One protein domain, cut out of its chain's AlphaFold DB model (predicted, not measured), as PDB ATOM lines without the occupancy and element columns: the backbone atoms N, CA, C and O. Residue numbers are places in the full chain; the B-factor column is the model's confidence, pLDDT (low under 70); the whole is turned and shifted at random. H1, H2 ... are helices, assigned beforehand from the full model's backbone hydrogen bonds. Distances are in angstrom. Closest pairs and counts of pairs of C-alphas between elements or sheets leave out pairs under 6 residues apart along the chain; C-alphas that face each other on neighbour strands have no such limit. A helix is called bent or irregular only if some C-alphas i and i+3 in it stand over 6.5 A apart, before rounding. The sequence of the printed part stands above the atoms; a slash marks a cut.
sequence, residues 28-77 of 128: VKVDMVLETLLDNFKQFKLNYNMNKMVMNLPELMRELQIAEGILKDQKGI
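This is residues 28 to 77 of the 128 residues of an uncharacterized protein of Vitis vinifera (UniProt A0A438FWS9). One long helix, H3, makes the long axis, and two shorter helices, H1 and H2, lie to one side of it, while its last residues, 72 to 77, stick out free. The three helix centres make a triangle: H2 crosses H3 and packs on it with residues 40 to 44, and H1 is near both of them with few contacts, its first residue close to the first residue of H3. The printed part has 50 residues with three named helices, in the order H1, H2, H3, and no named strand; its class is all helix. It is compact, with a radius of gyration of the C-alphas of 11.0 A, and elongated, with spans of 33 by 20 by 18 A.

The printed part begins at Val 28, with its C-alpha at (-49.590, 21.527, -21.268). H1 runs from Val 30 to Thr 36, with C-alpha 30 at (-45.191, 18.627, -25.056), and is 10.0 A long from first to last C-alpha. After a tight link of 2 residues, H2 takes residues 39 to 50 and measures 17.0 A. H2 is irregular: C-alphas 40 and 43 are 7.7 A apart, where about 5 A is the distance in a regular helix. A short link of 6 residues joins it to H3, residues 57 to 77, the longest helix, 30.2 A from C-alpha 57 at (-48.501, 21.450, -29.014) to C-alpha 77 at (-53.940, -5.571, -41.349).

H1 and H2 are close but not clearly touching, and their closest C-alphas, those of Leu 34 and Lys 45, are 6.8 A apart. They run opposite ways at a steep tilt of 35.1 degrees, only just steep. H1 and H3 are also close but not clearly touching, with the closest C-alphas, those of Val 30 and Leu 57, 5.9 A apart. These two run the same way at a steep tilt of 38 degrees, only just steep. H2 and H3 touch, H2 with residues 40 to 44 alone and H3 with residues 64 to 71 alone; the closest C-alphas are those of Phe 44 and Ala 67, 7.3 A apart. They run opposite ways at a steep tilt of 54 degrees. In H1 every backbone O i to N i+4 pair is within hydrogen-bond range; in H2 it is 6 of 8 pairs, in H3 16 of 17.

The C-alphas farthest apart are those of Val 28 and Ile 77, 34.0 A. The printed part has no cut and no long link between its helices. The mean pLDDT of the printed part is 88.3; residues 74 to 77, in H3, are under 70.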
ATOM      1  N   VAL A  28     -49.930  22.922 -21.014       76.69
ATOM      2  CA  VAL A  28     -49.590  21.527 -21.268       76.69
ATOM      3  C   VAL A  28     -48.284  21.508 -22.049       76.69
ATOM      4  O   VAL A  28     -48.218  21.946 -23.199       76.69
ATOM      5  N   LYS A  29     -47.226  21.028 -21.397       87.56
ATOM      6  CA  LYS A  29     -45.925  20.847 -22.035       87.56
ATOM      7  C   LYS A  29     -45.987  19.632 -22.947       87.56
ATOM      8  O   LYS A  29     -46.590  18.619 -22.598       87.56
ATOM      9  N   VAL A  30     -45.316  19.725 -24.087       90.00
ATOM     10  CA  VAL A  30     -45.191  18.627 -25.056       90.00
ATOM     11  C   VAL A  30     -44.651  17.364 -24.385       90.00
ATOM     12  O   VAL A  30     -45.203  16.288 -24.591       90.00
ATOM     13  N   ASP A  31     -43.677  17.507 -23.486       89.50
ATOM     14  CA  ASP A  31     -43.103  16.382 -22.742       89.50
ATOM     15  C   ASP A  31     -44.144  15.648 -21.883       89.50
ATOM     16  O   ASP A  31     -44.213  14.423 -21.912       89.50
ATOM     17  N   MET A  32     -45.036  16.378 -21.199       91.75
ATOM     18  CA  MET A  32     -46.112  15.765 -20.403       91.75
ATOM     19  C   MET A  32     -47.088  14.973 -21.280       91.75
ATOM     20  O   MET A  32     -47.548  13.896 -20.897       91.75
ATOM     21  N   VAL A  33     -47.403  15.475 -22.477       91.81
ATOM     22  CA  VAL A  33     -48.242  14.738 -23.438       91.81
ATOM     23  C   VAL A  33     -47.528  13.469 -23.894       91.81
ATOM     24  O   VAL A  33     -48.125  12.395 -23.921       91.81
ATOM     25  N   LEU A  34     -46.236  13.564 -24.205       91.75
ATOM     26  CA  LEU A  34     -45.444  12.422 -24.651       91.75
ATOM     27  C   LEU A  34     -45.325  11.333 -23.578       91.75
ATOM     28  O   LEU A  34     -45.402  10.141 -23.896       91.75
ATOM     29  N   GLU A  35     -45.192  11.720 -22.311       90.50
ATOM     30  CA  GLU A  35     -45.175  10.794 -21.178       90.50
ATOM     31  C   GLU A  35     -46.530  10.098 -21.001       90.50
ATOM     32  O   GLU A  35     -46.578   8.871 -20.905       90.50
ATOM     33  N   THR A  36     -47.632  10.852 -21.062       91.50
ATOM     34  CA  THR A  36     -49.003  10.352 -20.826       91.50
ATOM     35  C   THR A  36     -49.616   9.562 -21.988       91.50
ATOM     36  O   THR A  36     -50.623   8.878 -21.807       91.50
ATOM     37  N   LEU A  37     -49.015   9.605 -23.180       92.12
ATOM     38  CA  LEU A  37     -49.449   8.828 -24.345       92.12
ATOM     39  C   LEU A  37     -49.495   7.317 -24.059       92.12
ATOM     40  O   LEU A  37     -48.552   6.749 -23.501       92.12
ATOM     41  N   LEU A  38     -50.554   6.652 -24.529       91.44
ATOM     42  CA  LEU A  38     -50.746   5.210 -24.361       91.44
ATOM     43  C   LEU A  38     -49.687   4.384 -25.108       91.44
ATOM     44  O   LEU A  38     -49.080   4.825 -26.085       91.44
ATOM     45  N   ASP A  39     -49.553   3.124 -24.699       89.81
ATOM     46  CA  ASP A  39     -48.641   2.134 -25.277       89.81
ATOM     47  C   ASP A  39     -48.823   1.903 -26.784       89.81
ATOM     48  O   ASP A  39     -47.871   1.577 -27.493       89.81
ATOM     49  N   ASN A  40     -50.030   2.117 -27.297       89.62
ATOM     50  CA  ASN A  40     -50.320   2.071 -28.726       89.62
ATOM     51  C   ASN A  40     -49.461   3.074 -29.522       89.62
ATOM     52  O   ASN A  40     -49.076   2.801 -30.653       89.62
ATOM     53  N   PHE A  41     -49.061   4.189 -28.913       93.25
ATOM     54  CA  PHE A  41     -48.227   5.213 -29.540       93.25
ATOM     55  C   PHE A  41     -46.720   4.995 -29.322       93.25
ATOM     56  O   PHE A  41     -45.927   5.898 -29.585       93.25
ATOM     57  N   LYS A  42     -46.274   3.808 -28.879       91.25
ATOM     58  CA  LYS A  42     -44.841   3.499 -28.669       91.25
ATOM     59  C   LYS A  42     -43.972   3.828 -29.881       91.25
ATOM     60  O   LYS A  42     -42.909   4.422 -29.722       91.25
ATOM     61  N   GLN A  43     -44.427   3.485 -31.086       90.62
ATOM     62  CA  GLN A  43     -43.671   3.761 -32.309       90.62
ATOM     63  C   GLN A  43     -43.533   5.264 -32.580       90.62
ATOM     64  O   GLN A  43     -42.467   5.718 -32.989       90.62
ATOM     65  N   PHE A  44     -44.572   6.040 -32.272       93.56
ATOM     66  CA  PHE A  44     -44.525   7.494 -32.347       93.56
ATOM     67  C   PHE A  44     -43.526   8.080 -31.337       93.56
ATOM     68  O   PHE A  44     -42.682   8.886 -31.720       93.56
ATOM     69  N   LYS A  45     -43.546   7.619 -30.074       93.12
ATOM     70  CA  LYS A  45     -42.583   8.056 -29.041       93.12
ATOM     71  C   LYS A  45     -41.136   7.768 -29.447       93.12
ATOM     72  O   LYS A  45     -40.275   8.633 -29.319       93.12
ATOM     73  N   LEU A  46     -40.867   6.563 -29.960       93.38
ATOM     74  CA  LEU A  46     -39.537   6.191 -30.452       93.38
ATOM     75  C   LEU A  46     -39.096   7.103 -31.597       93.38
ATOM     76  O   LEU A  46     -37.969   7.581 -31.584       93.38
ATOM     77  N   ASN A  47     -39.986   7.384 -32.548       93.75
ATOM     78  CA  ASN A  47     -39.694   8.275 -33.664       93.75
ATOM     79  C   ASN A  47     -39.374   9.703 -33.193       93.75
ATOM     80  O   ASN A  47     -38.379  10.280 -33.624       93.75
ATOM     81  N   TYR A  48     -40.174  10.246 -32.270       93.62
ATOM     82  CA  TYR A  48     -39.950  11.567 -31.683       93.62
ATOM     83  C   TYR A  48     -38.578  11.654 -30.996       93.62
ATOM     84  O   TYR A  48     -37.792  12.554 -31.293       93.62
ATOM     85  N   ASN A  49     -38.257  10.675 -30.142       91.75
ATOM     86  CA  ASN A  49     -37.015  10.652 -29.366       91.75
ATOM     87  C   ASN A  49     -35.775  10.418 -30.239       91.75
ATOM     88  O   ASN A  49     -34.770  11.109 -30.087       91.75
ATOM     89  N   MET A  50     -35.836   9.450 -31.157       93.81
ATOM     90  CA  MET A  50     -34.697   9.073 -32.002       93.81
ATOM     91  C   MET A  50     -34.352  10.170 -33.005       93.81
ATOM     92  O   MET A  50     -33.177  10.462 -33.217       93.81
ATOM     93  N   ASN A  51     -35.371  10.813 -33.578       93.19
ATOM     94  CA  ASN A  51     -35.173  11.867 -34.568       93.19
ATOM     95  C   ASN A  51     -35.079  13.263 -33.943       93.19
ATOM     96  O   ASN A  51     -34.998  14.242 -34.678       93.19
ATOM     97  N   LYS A  52     -35.078  13.358 -32.603       90.75
ATOM     98  CA  LYS A  52     -35.028  14.619 -31.847       90.75
ATOM     99  C   LYS A  52     -36.033  15.644 -32.372       90.75
ATOM    100  O   LYS A  52     -35.694  16.807 -32.585       90.75
ATOM    101  N   MET A  53     -37.255  15.186 -32.637       90.81
ATOM    102  CA  MET A  53     -38.285  16.070 -33.161       90.81
ATOM    103  C   MET A  53     -38.633  17.115 -32.106       90.81
ATOM    104  O   MET A  53     -38.744  16.803 -30.926       90.81
ATOM    105  N   VAL A  54     -38.787  18.360 -32.540       89.69
ATOM    106  CA  VAL A  54     -39.259  19.459 -31.700       89.69
ATOM    107  C   VAL A  54     -40.524  19.969 -32.360       89.69
ATOM    108  O   VAL A  54     -40.488  20.421 -33.501       89.69
ATOM    109  N   MET A  55     -41.646  19.825 -31.665       89.69
ATOM    110  CA  MET A  55     -42.967  20.192 -32.168       89.69
ATOM    111  C   MET A  55     -43.647  21.123 -31.184       89.69
ATOM    112  O   MET A  55     -43.483  20.980 -29.973       89.69
ATOM    113  N   ASN A  56     -44.466  22.031 -31.697       91.75
ATOM    114  CA  ASN A  56     -45.397  22.770 -30.861       91.75
ATOM    115  C   ASN A  56     -46.611  21.893 -30.529       91.75
ATOM    116  O   ASN A  56     -46.962  20.980 -31.278       91.75
ATOM    117  N   LEU A  57     -47.311  22.197 -29.433       90.62
ATOM    118  CA  LEU A  57     -48.501  21.450 -29.014       90.62
ATOM    119  C   LEU A  57     -49.528  21.202 -30.147       90.62
ATOM    120  O   LEU A  57     -49.942  20.055 -30.307       90.62
ATOM    121  N   PRO A  58     -49.929  22.188 -30.979       91.31
ATOM    122  CA  PRO A  58     -50.873  21.929 -32.072       91.31
ATOM    123  C   PRO A  58     -50.323  21.007 -33.171       91.31
ATOM    124  O   PRO A  58     -51.091  20.271 -33.789       91.31
ATOM    125  N   GLU A  59     -49.013  21.024 -33.424       93.50
ATOM    126  CA  GLU A  59     -48.372  20.121 -34.387       93.50
ATOM    127  C   GLU A  59     -48.362  18.695 -33.847       93.50
ATOM    128  O   GLU A  59     -48.816  17.782 -34.533       93.50
ATOM    129  N   LEU A  60     -47.975  18.526 -32.578       93.56
ATOM    130  CA  LEU A  60     -48.035  17.242 -31.883       93.56
ATOM    131  C   LEU A  60     -49.449  16.648 -31.933       93.56
ATOM    132  O   LEU A  60     -49.614  15.475 -32.248       93.56
ATOM    133  N   MET A  61     -50.479  17.456 -31.666       93.00
ATOM    134  CA  MET A  61     -51.870  16.997 -31.698       93.00
ATOM    135  C   MET A  61     -52.289  16.503 -33.088       93.00
ATOM    136  O   MET A  61     -52.952  15.470 -33.186       93.00
ATOM    137  N   ARG A  62     -51.882  17.192 -34.164       94.88
ATOM    138  CA  ARG A  62     -52.154  16.731 -35.536       94.88
ATOM    139  C   ARG A  62     -51.424  15.433 -35.859       94.88
ATOM    140  O   ARG A  62     -52.037  14.507 -36.380       94.88
ATOM    141  N   GLU A  63     -50.148  15.342 -35.517       94.00
ATOM    142  CA  GLU A  63     -49.341  14.147 -35.767       94.00
ATOM    143  C   GLU A  63     -49.872  12.921 -35.011       94.00
ATOM    144  O   GLU A  63     -49.947  11.822 -35.562       94.00
ATOM    145  N   LEU A  64     -50.336  13.108 -33.774       93.44
ATOM    146  CA  LEU A  64     -50.974  12.047 -32.998       93.44
ATOM    147  C   LEU A  64     -52.291  11.571 -33.624       93.44
ATOM    148  O   LEU A  64     -52.540  10.367 -33.644       93.44
ATOM    149  N   GLN A  65     -53.105  12.474 -34.181       93.44
ATOM    150  CA  GLN A  65     -54.327  12.099 -34.908       93.44
ATOM    151  C   GLN A  65     -54.017  11.282 -36.168       93.44
ATOM    152  O   GLN A  65     -54.693  10.291 -36.449       93.44
ATOM    153  N   ILE A  66     -52.974  11.665 -36.910       93.75
ATOM    154  CA  ILE A  66     -52.513  10.922 -38.089       93.75
ATOM    155  C   ILE A  66     -52.028   9.528 -37.672       93.75
ATOM    156  O   ILE A  66     -52.447   8.526 -38.255       93.75
ATOM    157  N   ALA A  67     -51.199   9.449 -36.627       91.12
ATOM    158  CA  ALA A  67     -50.710   8.186 -36.087       91.12
ATOM    159  C   ALA A  67     -51.863   7.279 -35.622       91.12
ATOM    160  O   ALA A  67     -51.848   6.078 -35.892       91.12
ATOM    161  N   GLU A  68     -52.890   7.840 -34.980       90.62
ATOM    162  CA  GLU A  68     -54.084   7.097 -34.571       90.62
ATOM    163  C   GLU A  68     -54.844   6.515 -35.776       90.62
ATOM    164  O   GLU A  68     -55.287   5.367 -35.724       90.62
ATOM    165  N   GLY A  69     -54.972   7.278 -36.868       90.69
ATOM    166  CA  GLY A  69     -55.571   6.808 -38.121       90.69
ATOM    167  C   GLY A  69     -54.842   5.586 -38.678       90.69
ATOM    168  O   GLY A  69     -55.450   4.538 -38.886       90.69
ATOM    169  N   ILE A  70     -53.514   5.675 -38.780       88.56
ATOM    170  CA  ILE A  70     -52.666   4.566 -39.241       88.56
ATOM    171  C   ILE A  70     -52.820   3.347 -38.322       88.56
ATOM    172  O   ILE A  70     -52.900   2.215 -38.796       88.56
ATOM    173  N   LEU A  71     -52.899   3.550 -37.004       86.12
ATOM    174  CA  LEU A  71     -53.105   2.461 -36.048       86.12
ATOM    175  C   LEU A  71     -54.453   1.750 -36.222       86.12
ATOM    176  O   LEU A  71     -54.528   0.526 -36.080       86.12
ATOM    177  N   LYS A  72     -55.519   2.501 -36.516       84.44
ATOM    178  CA  LYS A  72     -56.848   1.939 -36.798       84.44
ATOM    179  C   LYS A  72     -56.818   1.091 -38.066       84.44
ATOM    180  O   LYS A  72     -57.347  -0.022 -38.051       84.44
ATOM    181  N   ASP A  73     -56.118   1.554 -39.096       79.00
ATOM    182  CA  ASP A  73     -55.940   0.816 -40.348       79.00
ATOM    183  C   ASP A  73     -55.083  -0.445 -40.145       79.00
ATOM    184  O   ASP A  73     -55.412  -1.527 -40.638       79.00
ATOM    185  N   GLN A  74     -54.027  -0.364 -39.331       67.06
ATOM    186  CA  GLN A  74     -53.175  -1.515 -39.023       67.06
ATOM    187  C   GLN A  74     -53.872  -2.599 -38.200       67.06
ATOM    188  O   GLN A  74     -53.538  -3.776 -38.346       67.06
ATOM    189  N   LYS A  75     -54.882  -2.262 -37.389       60.38
ATOM    190  CA  LYS A  75     -55.686  -3.270 -36.681       60.38
ATOM    191  C   LYS A  75     -56.506  -4.145 -37.642       60.38
ATOM    192  O   LYS A  75     -56.794  -5.292 -37.311       60.38
ATOM    193  N   GLY A  76     -56.812  -3.645 -38.844       53.44
ATOM    194  CA  GLY A  76     -57.369  -4.439 -39.946       53.44
ATOM    195  C   GLY A  76     -56.328  -5.291 -40.686       53.44
ATOM    196  O   GLY A  76     -56.666  -6.341 -41.224       53.44
ATOM    197  N   ILE A  77     -55.054  -4.884 -40.668       53.88
ATOM    198  CA  ILE A  77     -53.940  -5.571 -41.349       53.88
ATOM    199  C   ILE A  77     -53.296  -6.650 -40.450       53.88
ATOM    200  O   ILE A  77     -52.723  -7.618 -40.948       53.88
TER     201      ILE A  77